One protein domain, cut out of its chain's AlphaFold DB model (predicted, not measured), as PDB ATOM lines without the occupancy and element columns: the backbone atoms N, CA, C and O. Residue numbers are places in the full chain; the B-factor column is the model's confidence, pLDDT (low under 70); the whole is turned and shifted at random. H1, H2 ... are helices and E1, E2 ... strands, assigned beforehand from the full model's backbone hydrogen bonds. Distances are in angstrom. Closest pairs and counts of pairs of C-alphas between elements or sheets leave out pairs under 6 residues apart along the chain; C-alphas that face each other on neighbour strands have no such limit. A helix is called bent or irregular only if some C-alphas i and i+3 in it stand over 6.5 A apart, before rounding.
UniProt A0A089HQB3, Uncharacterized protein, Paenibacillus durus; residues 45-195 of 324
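What this domain is: This is residues 45 to 195 of the 324 residues of an uncharacterized protein of Paenibacillus durus (UniProt A0A089HQB3). One strongly twisted sheet runs the length of the domain as a wall; the long helix H4 covers one face at the end with E1, E10 and E11, and the short H2, with H3 touching it, packs on the opposite face at the other end. E2 and E3 lie in the middle, and E8, which bends, joins E5 to E4 and to the hairpin of E6 and E7. The printed part has 151 residues, with named elements in the order E1 H1 E2 E3 E4 E5 H2 E6 E7 E8 H3 E9 E10 H4 E11; the class is mixed, helices and strands. The branched sheet has parallel and antiparallel pairs. The whole is compact, with a radius of gyration of the C-alphas of 15.7 A and spans of 47 by 32 by 25 A.

Where its parts are: E1, residues 48 to 52, begins at C-alpha 48 (-6.102, 21.776, 122.103). H1 is residues 57 to 60, E2 69 to 73, E3 78 to 84 (16.9 A), E4 92 to 95 and E5 106 to 110. H2, residues 111 to 116, is only just irregular: C-alphas 112 and 115 are 6.7 A apart. E6 is residues 118 to 120, E7 123 to 128 (16.4 A), E8 131 to 139 (20.8 A), H3 146 to 149, E9 151 to 154 and E10 165 to 170 (16.0 A). H4, residues 174 to 187, measures 20.0 A. E11, residues 192 to 194, ends at C-alpha 194 (-8.136, 27.356, 125.842).

How they stand to each other: E1 has antiparallel E11 on one side (N 51 to O 192, 2.9 A) and antiparallel E10 on the other (N 50 to O 167, 2.8 A). E10 is also antiparallel to E2 (N 71 to O 168, 2.9 A), which forms a hairpin with E3 (N 72 to O 80, 2.9 A). E9 is parallel to E3 (N 79 to O 151, 2.9 A) and antiparallel to E5 (N 108 to O 152, 2.9 A). E8 bends by 73 degrees at residue 136; parallel E5 lies on one side (N 107 to O 134, 2.8 A), antiparallel E4 (N 93 to O 138, 2.8 A) and E7 (N 126 to O 133, 2.9 A) on the other. E6, E7 and E8 form a meander, each strand the antiparallel neighbour of the one before; N 118 and O 125 are 2.8 A apart. H4 is on the sheet at a height of 9.0 A, over E1 and, only just, with 3 C-alphas, over E10; it runs along the strands, at 8 degrees to E1 on the local plane. H2 is on the opposite face at 7.5 A, only just over E8, with 3 C-alphas. H2 touches H3, the closest C-alphas being those of Arg 111 and Asp 148, 5.0 A. H1 and H3 only graze the sheet. H1 is close to H4 but not clearly touching, the closest C-alphas, Trp 58 and Ala 184, being 6.5 A apart. In H4 every O i to N i+4 pair is within hydrogen-bond range; H2 has 0 of 2, but 2 of 3 O i to N i+3 pairs; H1 and H3 are too short for an i+4 pair.

The domain as a whole: The C-alphas farthest apart, Ser 121 and Lys 186, are 47.9 A apart. The printed part has no cut and no long link. Mean pLDDT of the printed part is 86.0; it is under 70 at residues 54 to 55, 62 to 65, 161 to 163, 188 to 189 and 195.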
ATOM      1  N   SER A  45       1.965  19.547 118.295       79.00
ATOM      2  CA  SER A  45       1.732  20.992 118.146       79.00
ATOM      3  C   SER A  45       0.278  21.348 117.827       79.00
ATOM      4  O   SER A  45      -0.115  22.502 117.987       79.00
ATOM      5  N   ASN A  46      -0.526  20.381 117.392       82.81
ATOM      6  CA  ASN A  46      -1.924  20.593 117.042       82.81
ATOM      7  C   ASN A  46      -2.879  20.264 118.197       82.81
ATOM      8  O   ASN A  46      -4.081  20.195 117.956       82.81
ATOM      9  N   SER A  47      -2.388  20.025 119.417       86.00
ATOM     10  CA  SER A  47      -3.257  19.748 120.558       86.00
ATOM     11  C   SER A  47      -4.079  20.970 120.970       86.00
ATOM     12  O   SER A  47      -3.720  22.124 120.727       86.00
ATOM     13  N   SER A  48      -5.232  20.725 121.579       86.75
ATOM     14  CA  SER A  48      -6.102  21.776 122.103       86.75
ATOM     15  C   SER A  48      -6.702  21.341 123.426       86.75
ATOM     16  O   SER A  48      -7.099  20.186 123.587       86.75
ATOM     17  N   MET A  49      -6.759  22.277 124.370       87.69
ATOM     18  CA  MET A  49      -7.347  22.046 125.681       87.69
ATOM     19  C   MET A  49      -8.759  22.615 125.737       87.69
ATOM     20  O   MET A  49      -9.030  23.732 125.295       87.69
ATOM     21  N   LEU A  50      -9.647  21.834 126.330       87.25
ATOM     22  CA  LEU A  50     -11.001  22.192 126.692       87.25
ATOM     23  C   LEU A  50     -11.108  22.184 128.213       87.25
ATOM     24  O   LEU A  50     -10.578  21.290 128.870       87.25
ATOM     25  N   ILE A  51     -11.829  23.150 128.768       85.44
ATOM     26  CA  ILE A  51     -12.372  23.034 130.121       85.44
ATOM     27  C   ILE A  51     -13.845  22.713 129.951       85.44
ATOM     28  O   ILE A  51     -14.588  23.516 129.381       85.44
ATOM     29  N   ALA A  52     -14.251  21.541 130.425       79.69
ATOM     30  CA  ALA A  52     -15.645  21.138 130.415       79.69
ATOM     31  C   ALA A  52     -16.282  21.363 131.789       79.69
ATOM     32  O   ALA A  52     -15.688  21.082 132.834       79.69
ATOM     33  N   LYS A  53     -17.508  21.889 131.778       72.88
ATOM     34  CA  LYS A  53     -18.373  22.012 132.953       72.88
ATOM     35  C   LYS A  53     -19.758  21.500 132.574       72.88
ATOM     36  O   LYS A  53     -20.640  22.298 132.285       72.88
ATOM     37  N   GLY A  54     -19.935  20.188 132.505       66.75
ATOM     38  CA  GLY A  54     -21.194  19.631 132.023       66.75
ATOM     39  C   GLY A  54     -21.064  18.212 131.506       66.75
ATOM     40  O   GLY A  54     -20.178  17.469 131.921       66.75
ATOM     41  N   ASP A  55     -21.982  17.849 130.618       69.12
ATOM     42  CA  ASP A  55     -22.108  16.488 130.117       69.12
ATOM     43  C   ASP A  55     -20.991  16.151 129.112       69.12
ATOM     44  O   ASP A  55     -20.783  16.823 128.099       69.12
ATOM     45  N   LEU A  56     -20.268  15.069 129.401       75.25
ATOM     46  CA  LEU A  56     -19.151  14.563 128.609       75.25
ATOM     47  C   LEU A  56     -19.533  13.374 127.715       75.25
ATOM     48  O   LEU A  56     -18.657  12.679 127.197       75.25
ATOM     49  N   THR A  57     -20.827  13.158 127.462       75.00
ATOM     50  CA  THR A  57     -21.339  12.132 126.533       75.00
ATOM     51  C   THR A  57     -20.676  12.150 125.155       75.00
ATOM     52  O   THR A  57     -20.431  11.081 124.588       75.00
ATOM     53  N   TRP A  58     -20.291  13.324 124.643       76.75
ATOM     54  CA  TRP A  58     -19.608  13.469 123.351       76.75
ATOM     55  C   TRP A  58     -18.260  12.730 123.277       76.75
ATOM     56  O   TRP A  58     -17.816  12.390 122.181       76.75
ATOM     57  N   ILE A  59     -17.611  12.454 124.417       78.56
ATOM     58  CA  ILE A  59     -16.359  11.685 124.469       78.56
ATOM     59  C   ILE A  59     -16.607  10.246 124.033       78.56
ATOM     60  O   ILE A  59     -15.782   9.685 123.316       78.56
ATOM     61  N   ASN A  60     -17.733   9.648 124.429       73.88
ATOM     62  CA  ASN A  60     -18.043   8.248 124.136       73.88
ATOM     63  C   ASN A  60     -18.376   8.029 122.657       73.88
ATOM     64  O   ASN A  60     -18.088   6.962 122.113       73.88
ATOM     65  N   GLU A  61     -18.876   9.052 121.969       71.00
ATOM     66  CA  GLU A  61     -19.125   8.995 120.532       71.00
ATOM     67  C   GLU A  61     -17.820   8.818 119.753       71.00
ATOM     68  O   GLU A  61     -16.804   9.456 120.033       71.00
ATOM     69  N   ASP A  62     -17.811   7.943 118.748       67.50
ATOM     70  CA  ASP A  62     -16.678   7.867 117.831       67.50
ATOM     71  C   ASP A  62     -16.721   9.057 116.868       67.50
ATOM     72  O   ASP A  62     -17.416   9.077 115.851       67.50
ATOM     73  N   LEU A  63     -15.979  10.102 117.237       65.31
ATOM     74  CA  LEU A  63     -16.052  11.422 116.608       65.31
ATOM     75  C   LEU A  63     -15.496  11.422 115.179       65.31
ATOM     76  O   LEU A  63     -15.880  12.266 114.363       65.31
ATOM     77  N   SER A  64     -14.597  10.487 114.866       62.66
ATOM     78  CA  SER A  64     -13.997  10.326 113.545       62.66
ATOM     79  C   SER A  64     -13.365   8.941 113.380       62.66
ATOM     80  O   SER A  64     -12.807   8.397 114.328       62.66
ATOM     81  N   LYS A  65     -13.343   8.428 112.140       69.31
ATOM     82  CA  LYS A  65     -12.466   7.307 111.735       69.31
ATOM     83  C   LYS A  65     -10.978   7.695 111.697       69.31
ATOM     84  O   LYS A  65     -10.128   6.861 111.410       69.31
ATOM     85  N   SER A  66     -10.665   8.979 111.862       75.19
ATOM     86  CA  SER A  66      -9.298   9.504 111.836       75.19
ATOM     87  C   SER A  66      -8.589   9.326 113.176       75.19
ATOM     88  O   SER A  66      -9.235   9.211 114.210       75.19
ATOM     89  N   GLN A  67      -7.257   9.376 113.150       86.75
ATOM     90  CA  GLN A  67      -6.417   9.205 114.332       86.75
ATOM     91  C   GLN A  67      -6.447  10.442 115.237       86.75
ATOM     92  O   GLN A  67      -6.078  11.545 114.822       86.75
ATOM     93  N   TYR A  68      -6.894  10.253 116.476       88.62
ATOM     94  CA  TYR A  68      -6.849  11.253 117.540       88.62
ATOM     95  C   TYR A  68      -6.718  10.571 118.900       88.62
ATOM     96  O   TYR A  68      -6.958   9.368 119.043       88.62
ATOM     97  N   ARG A  69      -6.333  11.367 119.889       91.12
ATOM     98  CA  ARG A  69      -6.136  10.959 121.272       91.12
ATOM     99  C   ARG A  69      -6.879  11.929 122.175       91.12
ATOM    100  O   ARG A  69      -6.954  13.119 121.865       91.12
ATOM    101  N   LEU A  70      -7.439  11.417 123.261       90.69
ATOM    102  CA  LEU A  70      -8.161  12.222 124.237       90.69
ATOM    103  C   LEU A  70      -7.636  11.906 125.627       90.69
ATOM    104  O   LEU A  70      -7.617  10.745 126.040       90.69
ATOM    105  N   PHE A  71      -7.215  12.953 126.323       91.94
ATOM    106  CA  PHE A  71      -6.671  12.875 127.665       91.94
ATOM    107  C   PHE A  71      -7.507  13.713 128.623       91.94
ATOM    108  O   PHE A  71      -7.949  14.803 128.268       91.94
ATOM    109  N   LEU A  72      -7.670  13.216 129.841       91.12
ATOM    110  CA  LEU A  72      -8.113  13.993 130.989       91.12
ATOM    111  C   LEU A  72      -6.871  14.411 131.778       91.12
ATOM    112  O   LEU A  72      -6.120  13.536 132.205       91.12
ATOM    113  N   GLU A  73      -6.628  15.704 131.960       90.06
ATOM    114  CA  GLU A  73      -5.563  16.196 132.837       90.06
ATOM    115  C   GLU A  73      -6.139  16.592 134.197       90.06
ATOM    116  O   GLU A  73      -6.875  17.573 134.304       90.06
ATOM    117  N   GLU A  74      -5.761  15.860 135.241       87.00
ATOM    118  CA  GLU A  74      -6.092  16.222 136.624       87.00
ATOM    119  C   GLU A  74      -5.057  17.209 137.177       87.00
ATOM    120  O   GLU A  74      -5.390  18.289 137.672       87.00
ATOM    121  N   ASP A  75      -3.776  16.877 137.011       86.62
ATOM    122  CA  ASP A  75      -2.643  17.718 137.383       86.62
ATOM    123  C   ASP A  75      -1.503  17.604 136.346       86.62
ATOM    124  O   ASP A  75      -1.673  17.047 135.257       86.62
ATOM    125  N   ASP A  76      -0.339  18.195 136.632       84.81
ATOM    126  CA  ASP A  76       0.795  18.163 135.698       84.81
ATOM    127  C   ASP A  76       1.405  16.757 135.519       84.81
ATOM    128  O   ASP A  76       2.056  16.514 134.497       84.81
ATOM    129  N   THR A  77       1.141  15.843 136.456       90.31
ATOM    130  CA  THR A  77       1.702  14.492 136.590       90.31
ATOM    131  C   THR A  77       0.714  13.417 136.121       90.31
ATOM    132  O   THR A  77       1.090  12.541 135.345       90.31
ATOM    133  N   HIS A  78      -0.544  13.473 136.556       92.12
ATOM    134  CA  HIS A  78      -1.556  12.432 136.391       92.12
ATOM    135  C   HIS A  78      -2.527  12.757 135.266       92.12
ATOM    136  O   HIS A  78      -3.140  13.830 135.227       92.12
ATOM    137  N   ARG A  79      -2.700  11.796 134.355       93.19
ATOM    138  CA  ARG A  79      -3.607  11.938 133.217       93.19
ATOM    139  C   ARG A  79      -4.326  10.646 132.914       93.19
ATOM    140  O   ARG A  79      -3.691   9.599 132.858       93.19
ATOM    141  N   TYR A  80      -5.612  10.729 132.610       93.06
ATOM    142  CA  TYR A  80      -6.352   9.586 132.090       93.06
ATOM    143  C   TYR A  80      -6.296   9.571 130.569       93.06
ATOM    144  O   TYR A  80      -6.575  10.584 129.928       93.06
ATOM    145  N   LEU A  81      -5.960   8.427 129.977       93.31
ATOM    146  CA  LEU A  81      -6.113   8.215 128.541       93.31
ATOM    147  C   LEU A  81      -7.528   7.698 128.282       93.31
ATOM    148  O   LEU A  81      -7.836   6.553 128.588       93.31
ATOM    149  N   LEU A  82      -8.386   8.542 127.716       89.75
ATOM    150  CA  LEU A  82      -9.794   8.204 127.489       89.75
ATOM    151  C   LEU A  82     -10.024   7.581 126.111       89.75
ATOM    152  O   LEU A  82     -10.831   6.667 125.967       89.75
ATOM    153  N   LYS A  83      -9.315   8.072 125.087       89.62
ATOM    154  CA  LYS A  83      -9.368   7.524 123.725       89.62
ATOM    155  C   LYS A  83      -8.006   7.542 123.054       89.62
ATOM    156  O   LYS A  83      -7.249   8.501 123.185       89.62
ATOM    157  N   ASN A  84      -7.749   6.505 122.264       89.31
ATOM    158  CA  ASN A  84      -6.580   6.380 121.403       89.31
ATOM    159  C   ASN A  84      -7.002   5.736 120.076       89.31
ATOM    160  O   ASN A  84      -6.834   4.538 119.868       89.31
ATOM    161  N   ASN A  85      -7.577   6.529 119.170       82.94
ATOM    162  CA  ASN A  85      -8.069   6.045 117.876       82.94
ATOM    163  C   ASN A  85      -6.927   5.921 116.841       82.94
ATOM    164  O   ASN A  85      -7.089   6.257 115.669       82.94
ATOM    165  N   GLY A  86      -5.746   5.460 117.264       78.56
ATOM    166  CA  GLY A  86      -4.553   5.282 116.435       78.56
ATOM    167  C   GLY A  86      -3.518   4.367 117.095       78.56
ATOM    168  O   GLY A  86      -3.723   3.867 118.194       78.56
ATOM    169  N   HIS A  87      -2.386   4.148 116.425       80.88
ATOM    170  CA  HIS A  87      -1.275   3.344 116.954       80.88
ATOM    171  C   HIS A  87      -0.246   4.223 117.663       80.88
ATOM    172  O   HIS A  87       0.929   4.233 117.305       80.88
ATOM    173  N   TRP A  88      -0.705   5.027 118.620       88.88
ATOM    174  CA  TRP A  88       0.187   5.876 119.395       88.88
ATOM    175  C   TRP A  88       0.513   5.244 120.749       88.88
ATOM    176  O   TRP A  88      -0.386   4.768 121.440       88.88
ATOM    177  N   SER A  89       1.784   5.314 121.132       90.00
ATOM    178  CA  SER A  89       2.288   5.047 122.477       90.00
ATOM    179  C   SER A  89       3.415   6.040 122.795       90.00
ATOM    180  O   SER A  89       4.123   6.469 121.875       90.00
ATOM    181  N   PRO A  90       3.626   6.412 124.069       91.06
ATOM    182  CA  PRO A  90       4.829   7.132 124.471       91.06
ATOM    183  C   PRO A  90       6.075   6.243 124.292       91.06
ATOM    184  O   PRO A  90       5.944   5.036 124.062       91.06
ATOM    185  N   PRO A  91       7.296   6.797 124.403       90.81
ATOM    186  CA  PRO A  91       8.503   5.980 124.461       90.81
ATOM    187  C   PRO A  91       8.459   5.048 125.675       90.81
ATOM    188  O   PRO A  91       8.516   5.497 126.819       90.81
ATOM    189  N   MET A  92       8.327   3.752 125.409       93.81
ATOM    190  CA  MET A  92       8.289   2.711 126.433       93.81
ATOM    191  C   MET A  92       9.707   2.207 126.712       93.81
ATOM    192  O   MET A  92      10.471   1.940 125.784       93.81
ATOM    193  N   ILE A  93      10.044   2.063 127.991       93.50
ATOM    194  CA  ILE A  93      11.291   1.447 128.458       93.50
ATOM    195  C   ILE A  93      11.064  -0.048 128.692       93.50
ATOM    196  O   ILE A  93      11.902  -0.869 128.323       93.50
ATOM    197  N   SER A  94       9.936  -0.405 129.307       93.69
ATOM    198  CA  SER A  94       9.574  -1.790 129.606       93.69
ATOM    199  C   SER A  94       8.065  -1.959 129.785       93.69
ATOM    200  O   SER A  94       7.348  -0.992 130.052       93.69
ATOM    201  N   GLY A  95       7.599  -3.203 129.663       94.12
ATOM    202  CA  GLY A  95       6.185  -3.560 129.781       94.12
ATOM    203  C   GLY A  95       5.343  -3.125 128.582       94.12
ATOM    204  O   GLY A  95       5.875  -2.769 127.527       94.12
ATOM    205  N   ASP A  96       4.030  -3.167 128.767       93.81
ATOM    206  CA  ASP A  96       3.042  -2.887 127.731       93.81
ATOM    207  C   ASP A  96       2.450  -1.480 127.879       93.81
ATOM    208  O   ASP A  96       2.510  -0.843 128.935       93.81
ATOM    209  N   PHE A  97       1.881  -0.970 126.787       95.12
ATOM    210  CA  PHE A  97       1.121   0.277 126.806       95.12
ATOM    211  C   PHE A  97      -0.361   0.022 127.126       95.12
ATOM    212  O   PHE A  97      -0.864  -1.084 126.941       95.12
ATOM    213  N   LEU A  98      -1.069   1.061 127.581       92.94
ATOM    214  CA  LEU A  98      -2.481   0.997 127.963       92.94
ATOM    215  C   LEU A  98      -3.360   0.437 126.836       92.94
ATOM    216  O   LEU A  98      -3.430   0.996 125.738       92.94
ATOM    217  N   ASN A  99      -4.101  -0.623 127.152       89.69
ATOM    218  CA  ASN A  99      -5.148  -1.172 126.305       89.69
ATOM    219  C   ASN A  99      -6.520  -0.728 126.822       89.69
ATOM    220  O   ASN A  99      -7.052  -1.274 127.785       89.69
ATOM    221  N   LEU A 100      -7.127   0.244 126.140       86.44
ATOM    222  CA  LEU A 100      -8.398   0.844 126.565       86.44
ATOM    223  C   LEU A 100      -9.598  -0.121 126.519       86.44
ATOM    224  O   LEU A 100     -10.666   0.210 127.028       86.44
ATOM    225  N   SER A 101      -9.443  -1.306 125.916       85.69
ATOM    226  CA  SER A 101     -10.477  -2.352 125.926       85.69
ATOM    227  C   SER A 101     -10.476  -3.184 127.214       85.69
ATOM    228  O   SER A 101     -11.421  -3.937 127.461       85.69
ATOM    229  N   GLU A 102      -9.422  -3.088 128.027       86.00
ATOM    230  CA  GLU A 102      -9.326  -3.815 129.287       86.00
ATOM    231  C   GLU A 102     -10.248  -3.216 130.348       86.00
ATOM    232  O   GLU A 102     -10.474  -2.007 130.424       86.00
ATOM    233  N   ARG A 103     -10.806  -4.094 131.187       86.62
ATOM    234  CA  ARG A 103     -11.724  -3.717 132.274       86.62
ATOM    235  C   ARG A 103     -11.014  -3.501 133.613       86.62
ATOM    236  O   ARG A 103     -11.675  -3.295 134.627       86.62
ATOM    237  N   THR A 104      -9.692  -3.580 133.625       91.50
ATOM    238  CA  THR A 104      -8.848  -3.408 134.808       91.50
ATOM    239  C   THR A 104      -8.317  -1.981 134.889       91.50
ATOM    240  O   THR A 104      -8.188  -1.288 133.882       91.50
ATOM    241  N   LYS A 105      -8.026  -1.529 136.113       94.69
ATOM    242  CA  LYS A 105      -7.400  -0.226 136.362       94.69
ATOM    243  C   LYS A 105      -5.899  -0.365 136.188       94.69
ATOM    244  O   LYS A 105      -5.237  -0.971 137.031       94.69
ATOM    245  N   THR A 106      -5.380   0.186 135.104       96.38
ATOM    246  CA  THR A 106      -3.971   0.053 134.731       96.38
ATOM    247  C   THR A 106      -3.303   1.415 134.623       96.38
ATOM    248  O   THR A 106      -3.951   2.445 134.430       96.38
ATOM    249  N   ALA A 107      -1.989   1.424 134.800       97.06
ATOM    250  CA  ALA A 107      -1.158   2.605 134.728       97.06
ATOM    251  C   ALA A 107       0.113   2.331 133.923       97.06
ATOM    252  O   ALA A 107       0.732   1.269 134.030       97.06
ATOM    253  N   VAL A 108       0.531   3.339 133.167       97.38
ATOM    254  CA  VAL A 108       1.873   3.445 132.599       97.38
ATOM    255  C   VAL A 108       2.543   4.637 133.259       97.38
ATOM    256  O   VAL A 108       2.027   5.754 133.207       97.38
ATOM    257  N   ILE A 109       3.678   4.401 133.908       97.19
ATOM    258  CA  ILE A 109       4.345   5.408 134.739       97.19
ATOM    259  C   ILE A 109       5.670   5.836 134.125       97.19
ATOM    260  O   ILE A 109       6.355   5.041 133.486       97.19
ATOM    261  N   GLY A 110       6.053   7.085 134.335       96.50
ATOM    262  CA  GLY A 110       7.377   7.583 134.012       96.50
ATOM    263  C   GLY A 110       8.452   6.906 134.868       96.50
ATOM    264  O   GLY A 110       8.191   6.510 136.006       96.50
ATOM    265  N   ARG A 111       9.670   6.774 134.331       95.56
ATOM    266  CA  ARG A 111      10.806   6.135 135.019       95.56
ATOM    267  C   ARG A 111      11.050   6.684 136.428       95.56
ATOM    268  O   ARG A 111      11.289   5.906 137.344       95.56
ATOM    269  N   GLU A 112      10.952   7.996 136.629       95.06
ATOM    270  CA  GLU A 112      11.192   8.617 137.942       95.06
ATOM    271  C   GLU A 112      10.035   8.384 138.927       95.06
ATOM    272  O   GLU A 112      10.195   8.584 140.133       95.06
ATOM    273  N   MET A 113       8.880   7.915 138.442       95.25
ATOM    274  CA  MET A 113       7.726   7.572 139.274       95.25
ATOM    275  C   MET A 113       7.776   6.136 139.808       95.25
ATOM    276  O   MET A 113       6.990   5.779 140.686       95.25
ATOM    277  N   GLU A 114       8.723   5.316 139.339       94.19
ATOM    278  CA  GLU A 114       8.883   3.924 139.771       94.19
ATOM    279  C   GLU A 114       9.112   3.803 141.284       94.19
ATOM    280  O   GLU A 114       8.567   2.904 141.929       94.19
ATOM    281  N   GLN A 115       9.835   4.757 141.876       93.31
ATOM    282  CA  GLN A 115      10.105   4.805 143.317       93.31
ATOM    283  C   GLN A 115       8.845   4.964 144.185       93.31
ATOM    284  O   GLN A 115       8.875   4.646 145.372       93.31
ATOM    285  N   TYR A 116       7.734   5.439 143.610       94.06
ATOM    286  CA  TYR A 116       6.460   5.610 144.314       94.06
ATOM    287  C   TYR A 116       5.532   4.395 144.173       94.06
ATOM    288  O   TYR A 116       4.405   4.413 144.676       94.06
ATOM    289  N   THR A 117       5.989   3.330 143.509       94.75
ATOM    290  CA  THR A 117       5.218   2.094 143.349       94.75
ATOM    291  C   THR A 117       5.355   1.163 144.549       94.75
ATOM    292  O   THR A 117       6.345   1.168 145.279       94.75
ATOM    293  N   ARG A 118       4.335   0.329 144.758       94.75
ATOM    294  CA  ARG A 118       4.328  -0.742 145.757       94.75
ATOM    295  C   ARG A 118       4.180  -2.084 145.062       94.75
ATOM    296  O   ARG A 118       3.272  -2.262 144.257       94.75
ATOM    297  N   THR A 119       5.034  -3.039 145.407       93.88
ATOM    298  CA  THR A 119       4.946  -4.402 144.873       93.88
ATOM    299  C   THR A 119       4.083  -5.265 145.787       93.88
ATOM    300  O   THR A 119       4.422  -5.463 146.952       93.88
ATOM    301  N   ILE A 120       2.986  -5.803 145.256       92.50
ATOM    302  CA  ILE A 120       2.092  -6.736 145.948       92.50
ATOM    303  C   ILE A 120       2.031  -8.011 145.111       92.50
ATOM    304  O   ILE A 120       1.653  -7.971 143.943       92.50
ATOM    305  N   SER A 121       2.435  -9.145 145.690       89.19
ATOM    306  CA  SER A 121       2.435 -10.451 145.007       89.19
ATOM    307  C   SER A 121       3.183 -10.463 143.661       89.19
ATOM    308  O   SER A 121       2.776 -11.140 142.724       89.19
ATOM    309  N   GLY A 122       4.276  -9.699 143.558       88.56
ATOM    310  CA  GLY A 122       5.100  -9.601 142.345       88.56
ATOM    311  C   GLY A 122       4.605  -8.595 141.299       88.56
ATOM    312  O   GLY A 122       5.323  -8.331 140.341       88.56
ATOM    313  N   VAL A 123       3.435  -7.986 141.506       92.56
ATOM    314  CA  VAL A 123       2.857  -6.971 140.616       92.56
ATOM    315  C   VAL A 123       3.059  -5.584 141.224       92.56
ATOM    316  O   VAL A 123       2.856  -5.389 142.426       92.56
ATOM    317  N   LYS A 124       3.495  -4.620 140.409       95.50
ATOM    318  CA  LYS A 124       3.685  -3.229 140.838       95.50
ATOM    319  C   LYS A 124       2.364  -2.476 140.768       95.50
ATOM    320  O   LYS A 124       1.636  -2.587 139.790       95.50
ATOM    321  N   TYR A 125       2.094  -1.669 141.783       96.75
ATOM    322  CA  TYR A 125       0.914  -0.819 141.865       96.75
ATOM    323  C   TYR A 125       1.297   0.620 142.181       96.75
ATOM    324  O   TYR A 125       2.246   0.865 142.926       96.75
ATOM    325  N   ILE A 126       0.517   1.567 141.668       95.94
ATOM    326  CA  ILE A 126       0.588   2.979 142.038       95.94
ATOM    327  C   ILE A 126      -0.761   3.438 142.590       95.94
ATOM    328  O   ILE A 126      -1.816   3.045 142.091       95.94
ATOM    329  N   SER A 127      -0.735   4.229 143.661       93.38
ATOM    330  CA  SER A 127      -1.952   4.729 144.300       93.38
ATOM    331  C   SER A 127      -2.255   6.155 143.855       93.38
ATOM    332  O   SER A 127      -1.401   7.027 143.976       93.38
ATOM    333  N   TYR A 128      -3.486   6.397 143.409       91.19
ATOM    334  CA  TYR A 128      -3.983   7.721 143.037       91.19
ATOM    335  C   TYR A 128      -5.449   7.862 143.464       91.19
ATOM    336  O   TYR A 128      -6.221   6.921 143.306       91.19
ATOM    337  N   GLN A 129      -5.821   8.999 144.068       85.31
ATOM    338  CA  GLN A 129      -7.179   9.282 144.575       85.31
ATOM    339  C   GLN A 129      -7.830   8.098 145.325       85.31
ATOM    340  O   GLN A 129      -8.963   7.712 145.054       85.31
ATOM    341  N   THR A 130      -7.106   7.496 146.280       84.25
ATOM    342  CA  THR A 130      -7.525   6.318 147.085       84.25
ATOM    343  C   THR A 130      -7.735   5.010 146.316       84.25
ATOM    344  O   THR A 130      -8.083   3.991 146.911       84.25
ATOM    345  N   GLN A 131      -7.458   4.999 145.016       91.44
ATOM    346  CA  GLN A 131      -7.515   3.817 144.170       91.44
ATOM    347  C   GLN A 131      -6.113   3.295 143.861       91.44
ATOM    348  O   GLN A 131      -5.124   4.024 143.940       91.44
ATOM    349  N   SER A 132      -6.031   2.008 143.530       93.50
ATOM    350  CA  SER A 132      -4.787   1.332 143.170       93.50
ATOM    351  C   SER A 132      -4.838   0.928 141.705       93.50
ATOM    352  O   SER A 132      -5.792   0.272 141.285       93.50
ATOM    353  N   TYR A 133      -3.809   1.305 140.957       96.19
ATOM    354  CA  TYR A 133      -3.657   1.004 139.539       96.19
ATOM    355  C   TYR A 133      -2.492   0.043 139.350       96.19
ATOM    356  O   TYR A 133      -1.410   0.268 139.897       96.19
ATOM    357  N   GLU A 134      -2.712  -1.029 138.597       96.19
ATOM    358  CA  GLU A 134      -1.657  -1.967 138.220       96.19
ATOM    359  C   GLU A 134      -0.706  -1.305 137.219       96.19
ATOM    360  O   GLU A 134      -1.134  -0.800 136.183       96.19
ATOM    361  N   VAL A 135       0.589  -1.296 137.521       96.94
ATOM    362  CA  VAL A 135       1.612  -0.735 136.639       96.94
ATOM    363  C   VAL A 135       1.986  -1.783 135.598       96.94
ATOM    364  O   VAL A 135       2.728  -2.719 135.894       96.94
ATOM    365  N   ILE A 136       1.490  -1.601 134.377       96.31
ATOM    366  CA  ILE A 136       1.709  -2.534 133.259       96.31
ATOM    367  C   ILE A 136       2.908  -2.152 132.385       96.31
ATOM    368  O   ILE A 136       3.401  -2.971 131.612       96.31
ATOM    369  N   GLY A 137       3.415  -0.924 132.530       96.56
ATOM    370  CA  GLY A 137       4.551  -0.445 131.757       96.56
ATOM    371  C   GLY A 137       5.236   0.772 132.363       96.56
ATOM    372  O   GLY A 137       4.651   1.532 133.139       96.56
ATOM    373  N   ILE A 138       6.500   0.948 131.986       96.31
ATOM    374  CA  ILE A 138       7.331   2.091 132.355       96.31
ATOM    375  C   ILE A 138       7.679   2.845 131.075       96.31
ATOM    376  O   ILE A 138       8.267   2.283 130.148       96.31
ATOM    377  N   MET A 139       7.329   4.125 131.033       95.50
ATOM    378  CA  MET A 139       7.674   5.042 129.953       95.50
ATOM    379  C   MET A 139       8.824   5.964 130.355       95.50
ATOM    380  O   MET A 139       9.082   6.216 131.532       95.50
ATOM    381  N   GLY A 140       9.518   6.487 129.357       91.38
ATOM    382  CA  GLY A 140      10.544   7.492 129.567       91.38
ATOM    383  C   GLY A 140      11.427   7.676 128.349       91.38
ATOM    384  O   GLY A 140      11.544   6.801 127.488       91.38
ATOM    385  N   ALA A 141      12.054   8.842 128.272       87.00
ATOM    386  CA  ALA A 141      12.963   9.161 127.185       87.00
ATOM    387  C   ALA A 141      14.401   8.712 127.504       87.00
ATOM    388  O   ALA A 141      14.782   8.439 128.649       87.00
ATOM    389  N   SER A 142      15.243   8.671 126.468       83.75
ATOM    390  CA  SER A 142      16.684   8.407 126.613       83.75
ATOM    391  C   SER A 142      17.449   9.555 127.287       83.75
ATOM    392  O   SER A 142      18.655   9.456 127.489       83.75
ATOM    393  N   PHE A 143      16.775  10.665 127.581       84.44
ATOM    394  CA  PHE A 143      17.294  11.860 128.234       84.44
ATOM    395  C   PHE A 143      16.239  12.363 129.237       84.44
ATOM    396  O   PHE A 143      15.061  12.068 129.030       84.44
ATOM    397  N   PRO A 144      16.621  13.117 130.286       85.88
ATOM    398  CA  PRO A 144      15.661  13.636 131.260       85.88
ATOM    399  C   PRO A 144      14.568  14.475 130.591       85.88
ATOM    400  O   PRO A 144      14.862  15.455 129.903       85.88
ATOM    401  N   SER A 145      13.307  14.093 130.785       87.88
ATOM    402  CA  SER A 145      12.154  14.785 130.198       87.88
ATOM    403  C   SER A 145      10.966  14.819 131.158       87.88
ATOM    404  O   SER A 145      10.894  14.021 132.088       87.88
ATOM    405  N   SER A 146       9.998  15.715 130.929       86.06
ATOM    406  CA  SER A 146       8.781  15.769 131.757       86.06
ATOM    407  C   SER A 146       8.001  14.453 131.736       86.06
ATOM    408  O   SER A 146       7.369  14.109 132.728       86.06
ATOM    409  N   VAL A 147       8.113  13.681 130.650       90.31
ATOM    410  CA  VAL A 147       7.518  12.344 130.498       90.31
ATOM    411  C   VAL A 147       7.998  11.366 131.564       90.31
ATOM    412  O   VAL A 147       7.226  10.507 131.981       90.31
ATOM    413  N   ASP A 148       9.226  11.528 132.058       92.50
ATOM    414  CA  ASP A 148       9.789  10.637 133.073       92.50
ATOM    415  C   ASP A 148       9.079  10.775 134.434       92.50
ATOM    416  O   ASP A 148       9.203   9.887 135.275       92.50
ATOM    417  N   TYR A 149       8.289  11.839 134.627       93.56
ATOM    418  CA  TYR A 149       7.479  12.091 135.820       93.56
ATOM    419  C   TYR A 149       5.973  11.888 135.590       93.56
ATOM    420  O   TYR A 149       5.198  12.004 136.530       93.56
ATOM    421  N   LEU A 150       5.526  11.605 134.362       94.75
ATOM    422  CA  LEU A 150       4.097  11.472 134.064       94.75
ATOM    423  C   LEU A 150       3.541  10.116 134.509       94.75
ATOM    424  O   LEU A 150       4.238   9.107 134.516       94.75
ATOM    425  N   ILE A 151       2.249  10.072 134.814       95.88
ATOM    426  CA  ILE A 151       1.483   8.854 135.066       95.88
ATOM    427  C   ILE A 151       0.262   8.881 134.150       95.88
ATOM    428  O   ILE A 151      -0.609   9.743 134.277       95.88
ATOM    429  N   LEU A 152       0.205   7.927 133.223       96.31
ATOM    430  CA  LEU A 152      -0.956   7.689 132.374       96.31
ATOM    431  C   LEU A 152      -1.815   6.601 133.009       96.31
ATOM    432  O   LEU A 152      -1.339   5.495 133.249       96.31
ATOM    433  N   LEU A 153      -3.077   6.919 133.257       95.31
ATOM    434  CA  LEU A 153      -4.051   6.055 133.907       95.31
ATOM    435  C   LEU A 153      -5.113   5.610 132.902       95.31
ATOM    436  O   LEU A 153      -5.562   6.383 132.054       95.31
ATOM    437  N   HIS A 154      -5.554   4.368 133.046       94.44
ATOM    438  CA  HIS A 154      -6.784   3.861 132.458       94.44
ATOM    439  C   HIS A 154      -7.715   3.437 133.588       94.44
ATOM    440  O   HIS A 154      -7.349   2.630 134.445       94.44
ATOM    441  N   ASP A 155      -8.920   3.999 133.597       91.62
ATOM    442  CA  ASP A 155      -9.969   3.620 134.535       91.62
ATOM    443  C   ASP A 155     -11.296   3.457 133.785       91.62
ATOM    444  O   ASP A 155     -11.937   4.452 133.438       91.62
ATOM    445  N   PRO A 156     -11.746   2.216 133.539       86.19
ATOM    446  CA  PRO A 156     -12.997   1.969 132.828       86.19
ATOM    447  C   PRO A 156     -14.235   2.374 133.641       86.19
ATOM    448  O   PRO A 156     -15.326   2.463 133.084       86.19
ATOM    449  N   GLY A 157     -14.089   2.589 134.954       83.06
ATOM    450  CA  GLY A 157     -15.153   3.044 135.848       83.06
ATOM    451  C   GLY A 157     -15.099   4.539 136.163       83.06
ATOM    452  O   GLY A 157     -15.799   4.970 137.081       83.06
ATOM    453  N   LEU A 158     -14.267   5.315 135.462       84.56
ATOM    454  CA  LEU A 158     -14.124   6.747 135.700       84.56
ATOM    455  C   LEU A 158     -15.448   7.476 135.451       84.56
ATOM    456  O   LEU A 158     -15.985   7.457 134.343       84.56
ATOM    457  N   GLN A 159     -15.966   8.142 136.481       76.06
ATOM    458  CA  GLN A 159     -17.141   8.997 136.352       76.06
ATOM    459  C   GLN A 159     -16.695  10.424 136.059       76.06
ATOM    460  O   GLN A 159     -16.133  11.101 136.912       76.06
ATOM    461  N   LEU A 160     -16.965  10.881 134.843       71.88
ATOM    462  CA  LEU A 160     -16.580  12.195 134.336       71.88
ATOM    463  C   LEU A 160     -17.592  13.290 134.735       71.88
ATOM    464  O   LEU A 160     -18.036  14.062 133.894       71.88
ATOM    465  N   ASN A 161     -17.999  13.320 136.007       60.69
ATOM    466  CA  ASN A 161     -19.084  14.190 136.489       60.69
ATOM    467  C   ASN A 161     -18.591  15.441 137.238       60.69
ATOM    468  O   ASN A 161     -19.410  16.207 137.749       60.69
ATOM    469  N   ASP A 162     -17.276  15.653 137.316       59.53
ATOM    470  CA  ASP A 162     -16.704  16.761 138.076       59.53
ATOM    471  C   ASP A 162     -16.694  18.085 137.299       59.53
ATOM    472  O   ASP A 162     -16.507  18.166 136.085       59.53
ATOM    473  N   LEU A 163     -16.903  19.170 138.044       57.75
ATOM    474  CA  LEU A 163     -16.879  20.537 137.535       57.75
ATOM    475  C   LEU A 163     -15.427  20.970 137.253       57.75
ATOM    476  O   LEU A 163     -14.602  20.978 138.161       57.75
ATOM    477  N   ASN A 164     -15.159  21.464 136.036       70.38
ATOM    478  CA  ASN A 164     -13.873  22.014 135.560       70.38
ATOM    479  C   ASN A 164     -12.807  20.993 135.142       70.38
ATOM    480  O   ASN A 164     -11.613  21.241 135.337       70.38
ATOM    481  N   THR A 165     -13.190  19.884 134.521       78.25
ATOM    482  CA  THR A 165     -12.187  18.937 134.041       78.25
ATOM    483  C   THR A 165     -11.447  19.469 132.815       78.25
ATOM    484  O   THR A 165     -12.060  19.970 131.863       78.25
ATOM    485  N   LYS A 166     -10.113  19.362 132.831       88.00
ATOM    486  CA  LYS A 166      -9.272  19.716 131.686       88.00
ATOM    487  C   LYS A 166      -9.189  18.521 130.749       88.00
ATOM    488  O   LYS A 166      -8.657  17.475 131.103       88.00
ATOM    489  N   ILE A 167      -9.698  18.687 129.540       88.69
ATOM    490  CA  ILE A 167      -9.635  17.674 128.489       88.69
ATOM    491  C   ILE A 167      -8.669  18.159 127.422       88.69
ATOM    492  O   ILE A 167      -8.829  19.253 126.888       88.69
ATOM    493  N   VAL A 168      -7.688  17.338 127.073       89.50
ATOM    494  CA  VAL A 168      -6.776  17.605 125.962       89.50
ATOM    495  C   VAL A 168      -7.135  16.688 124.808       89.50
ATOM    496  O   VAL A 168      -7.115  15.463 124.934       89.50
ATOM    497  N   ILE A 169      -7.444  17.289 123.666       89.00
ATOM    498  CA  ILE A 169      -7.601  16.580 122.402       89.00
ATOM    499  C   ILE A 169      -6.289  16.749 121.642       89.00
ATOM    500  O   ILE A 169      -5.790  17.865 121.496       89.00
ATOM    501  N   ASP A 170      -5.737  15.650 121.135       89.06
ATOM    502  CA  ASP A 170      -4.492  15.648 120.364       89.06
ATOM    503  C   ASP A 170      -4.637  14.872 119.043       89.06
ATOM    504  O   ASP A 170      -5.252  13.806 118.987       89.06
ATOM    505  N   SER A 171      -4.105  15.416 117.946       88.19
ATOM    506  CA  SER A 171      -4.117  14.777 116.624       88.19
ATOM    507  C   SER A 171      -3.040  15.382 115.737       88.19
ATOM    508  O   SER A 171      -2.927  16.599 115.641       88.19
ATOM    509  N   ASP A 172      -2.332  14.552 114.974       84.19
ATOM    510  CA  ASP A 172      -1.358  15.032 113.989       84.19
ATOM    511  C   ASP A 172      -2.009  15.847 112.851       84.19
ATOM    512  O   ASP A 172      -1.317  16.567 112.128       84.19
ATOM    513  N   ASN A 173      -3.338  15.769 112.682       85.12
ATOM    514  CA  ASN A 173      -4.068  16.465 111.627       85.12
ATOM    515  C   ASN A 173      -4.922  17.633 112.176       85.12
ATOM    516  O   ASN A 173      -5.950  17.392 112.821       85.12
ATOM    517  N   PRO A 174      -4.607  18.896 111.827       84.06
ATOM    518  CA  PRO A 174      -5.335  20.063 112.333       84.06
ATOM    519  C   PRO A 174      -6.806  20.098 111.887       84.06
ATOM    520  O   PRO A 174      -7.664  20.628 112.592       84.06
ATOM    521  N   ASN A 175      -7.148  19.489 110.745       86.31
ATOM    522  CA  ASN A 175      -8.538  19.409 110.292       86.31
ATOM    523  C   ASN A 175      -9.366  18.437 111.140       86.31
ATOM    524  O   ASN A 175     -10.563  18.655 111.324       86.31
ATOM    525  N   VAL A 176      -8.748  17.360 111.636       85.56
ATOM    526  CA  VAL A 176      -9.401  16.419 112.558       85.56
ATOM    527  C   VAL A 176      -9.625  17.112 113.895       85.56
ATOM    528  O   VAL A 176     -10.754  17.112 114.379       85.56
ATOM    529  N   MET A 177      -8.601  17.800 114.408       85.69
ATOM    530  CA  MET A 177      -8.696  18.611 115.624       85.69
ATOM    531  C   MET A 177      -9.867  19.595 115.566       85.69
ATOM    532  O   MET A 177     -10.770  19.553 116.397       85.69
ATOM    533  N   LYS A 178      -9.923  20.422 114.513       85.19
ATOM    534  CA  LYS A 178     -10.985  21.419 114.326       85.19
ATOM    535  C   LYS A 178     -12.379  20.793 114.257       85.19
ATOM    536  O   LYS A 178     -13.334  21.368 114.771       85.19
ATOM    537  N   LYS A 179     -12.524  19.622 113.627       85.62
ATOM    538  CA  LYS A 179     -13.806  18.899 113.578       85.62
ATOM    539  C   LYS A 179     -14.248  18.429 114.961       85.62
ATOM    540  O   LYS A 179     -15.424  18.578 115.280       85.62
ATOM    541  N   ILE A 180     -13.324  17.884 115.753       84.12
ATOM    542  CA  ILE A 180     -13.607  17.409 117.110       84.12
ATOM    543  C   ILE A 180     -13.969  18.596 118.010       84.12
ATOM    544  O   ILE A 180     -15.032  18.581 118.623       84.12
ATOM    545  N   LEU A 181     -13.159  19.660 118.004       84.44
ATOM    546  CA  LEU A 181     -13.414  20.884 118.771       84.44
ATOM    547  C   LEU A 181     -14.770  21.510 118.437       84.44
ATOM    548  O   LEU A 181     -15.550  21.820 119.334       84.44
ATOM    549  N   ASN A 182     -15.091  21.646 117.147       84.19
ATOM    550  CA  ASN A 182     -16.375  22.193 116.705       84.19
ATOM    551  C   ASN A 182     -17.570  21.329 117.117       84.19
ATOM    552  O   ASN A 182     -18.687  21.836 117.166       84.19
ATOM    553  N   ARG A 183     -17.384  20.022 117.326       80.69
ATOM    554  CA  ARG A 183     -18.456  19.141 117.791       80.69
ATOM    555  C   ARG A 183     -18.597  19.216 119.307       80.69
ATOM    556  O   ARG A 183     -19.716  19.418 119.755       80.69
ATOM    557  N   ALA A 184     -17.490  19.161 120.049       80.00
ATOM    558  CA  ALA A 184     -17.481  19.313 121.504       80.00
ATOM    559  C   ALA A 184     -18.125  20.646 121.933       80.00
ATOM    560  O   ALA A 184     -19.042  20.676 122.741       80.00
ATOM    561  N   THR A 185     -17.739  21.753 121.301       80.12
ATOM    562  CA  THR A 185     -18.325  23.082 121.581       80.12
ATOM    563  C   THR A 185     -19.783  23.232 121.132       80.12
ATOM    564  O   THR A 185     -20.486  24.111 121.620       80.12
ATOM    565  N   LYS A 186     -20.266  22.396 120.200       80.44
ATOM    566  CA  LYS A 186     -21.682  22.365 119.797       80.44
ATOM    567  C   LYS A 186     -22.541  21.483 120.695       80.44
ATOM    568  O   LYS A 186     -23.733  21.749 120.793       80.44
ATOM    569  N   SER A 187     -21.975  20.419 121.266       73.62
ATOM    570  CA  SER A 187     -22.703  19.509 122.153       73.62
ATOM    571  C   SER A 187     -22.989  20.141 123.508       73.62
ATOM    572  O   SER A 187     -24.041  19.873 124.074       73.62
ATOM    573  N   ASP A 188     -22.097  21.004 123.997       69.56
ATOM    574  CA  ASP A 188     -22.297  21.708 125.259       69.56
ATOM    575  C   ASP A 188     -21.728  23.135 125.193       69.56
ATOM    576  O   ASP A 188     -20.547  23.349 124.910       69.56
ATOM    577  N   SER A 189     -22.582  24.124 125.480       63.06
ATOM    578  CA  SER A 189     -22.215  25.543 125.542       63.06
ATOM    579  C   SER A 189     -21.305  25.898 126.721       63.06
ATOM    580  O   SER A 189     -20.737  26.989 126.739       63.06
ATOM    581  N   PHE A 190     -21.166  25.010 127.709       71.19
ATOM    582  CA  PHE A 190     -20.291  25.197 128.868       71.19
ATOM    583  C   PHE A 190     -18.855  24.702 128.637       71.19
ATOM    584  O   PHE A 190     -18.021  24.791 129.542       71.19
ATOM    585  N   ILE A 191     -18.541  24.212 127.435       77.19
ATOM    586  CA  ILE A 191     -17.179  23.861 127.036       77.19
ATOM    587  C   ILE A 191     -16.465  25.113 126.525       77.19
ATOM    588  O   ILE A 191     -16.797  25.655 125.471       77.19
ATOM    589  N   SER A 192     -15.437  25.549 127.251       77.75
ATOM    590  CA  SER A 192     -14.556  26.634 126.814       77.75
ATOM    591  C   SER A 192     -13.247  26.077 126.263       77.75
ATOM    592  O   SER A 192     -12.587  25.270 126.924       77.75
ATOM    593  N   THR A 193     -12.847  26.536 125.081       79.19
ATOM    594  CA  THR A 193     -11.529  26.261 124.498       79.19
ATOM    595  C   THR A 193     -10.474  27.156 125.135       79.19
ATOM    596  O   THR A 193     -10.677  28.364 125.265       79.19
ATOM    597  N   ILE A 194      -9.330  26.582 125.504       76.81
ATOM    598  CA  ILE A 194      -8.136  27.356 125.842       76.81
ATOM    599  C   ILE A 194      -7.244  27.390 124.605       76.81
ATOM    600  O   ILE A 194      -6.589  26.399 124.267       76.81
ATOM    601  N   ASP A 195      -7.211  28.542 123.943       59.12
ATOM    602  CA  ASP A 195      -6.265  28.790 122.861       59.12
ATOM    603  C   ASP A 195      -4.849  28.907 123.464       59.12
ATOM    604  O   ASP A 195      -4.635  29.645 124.425       59.12
TER     605      ASP A 195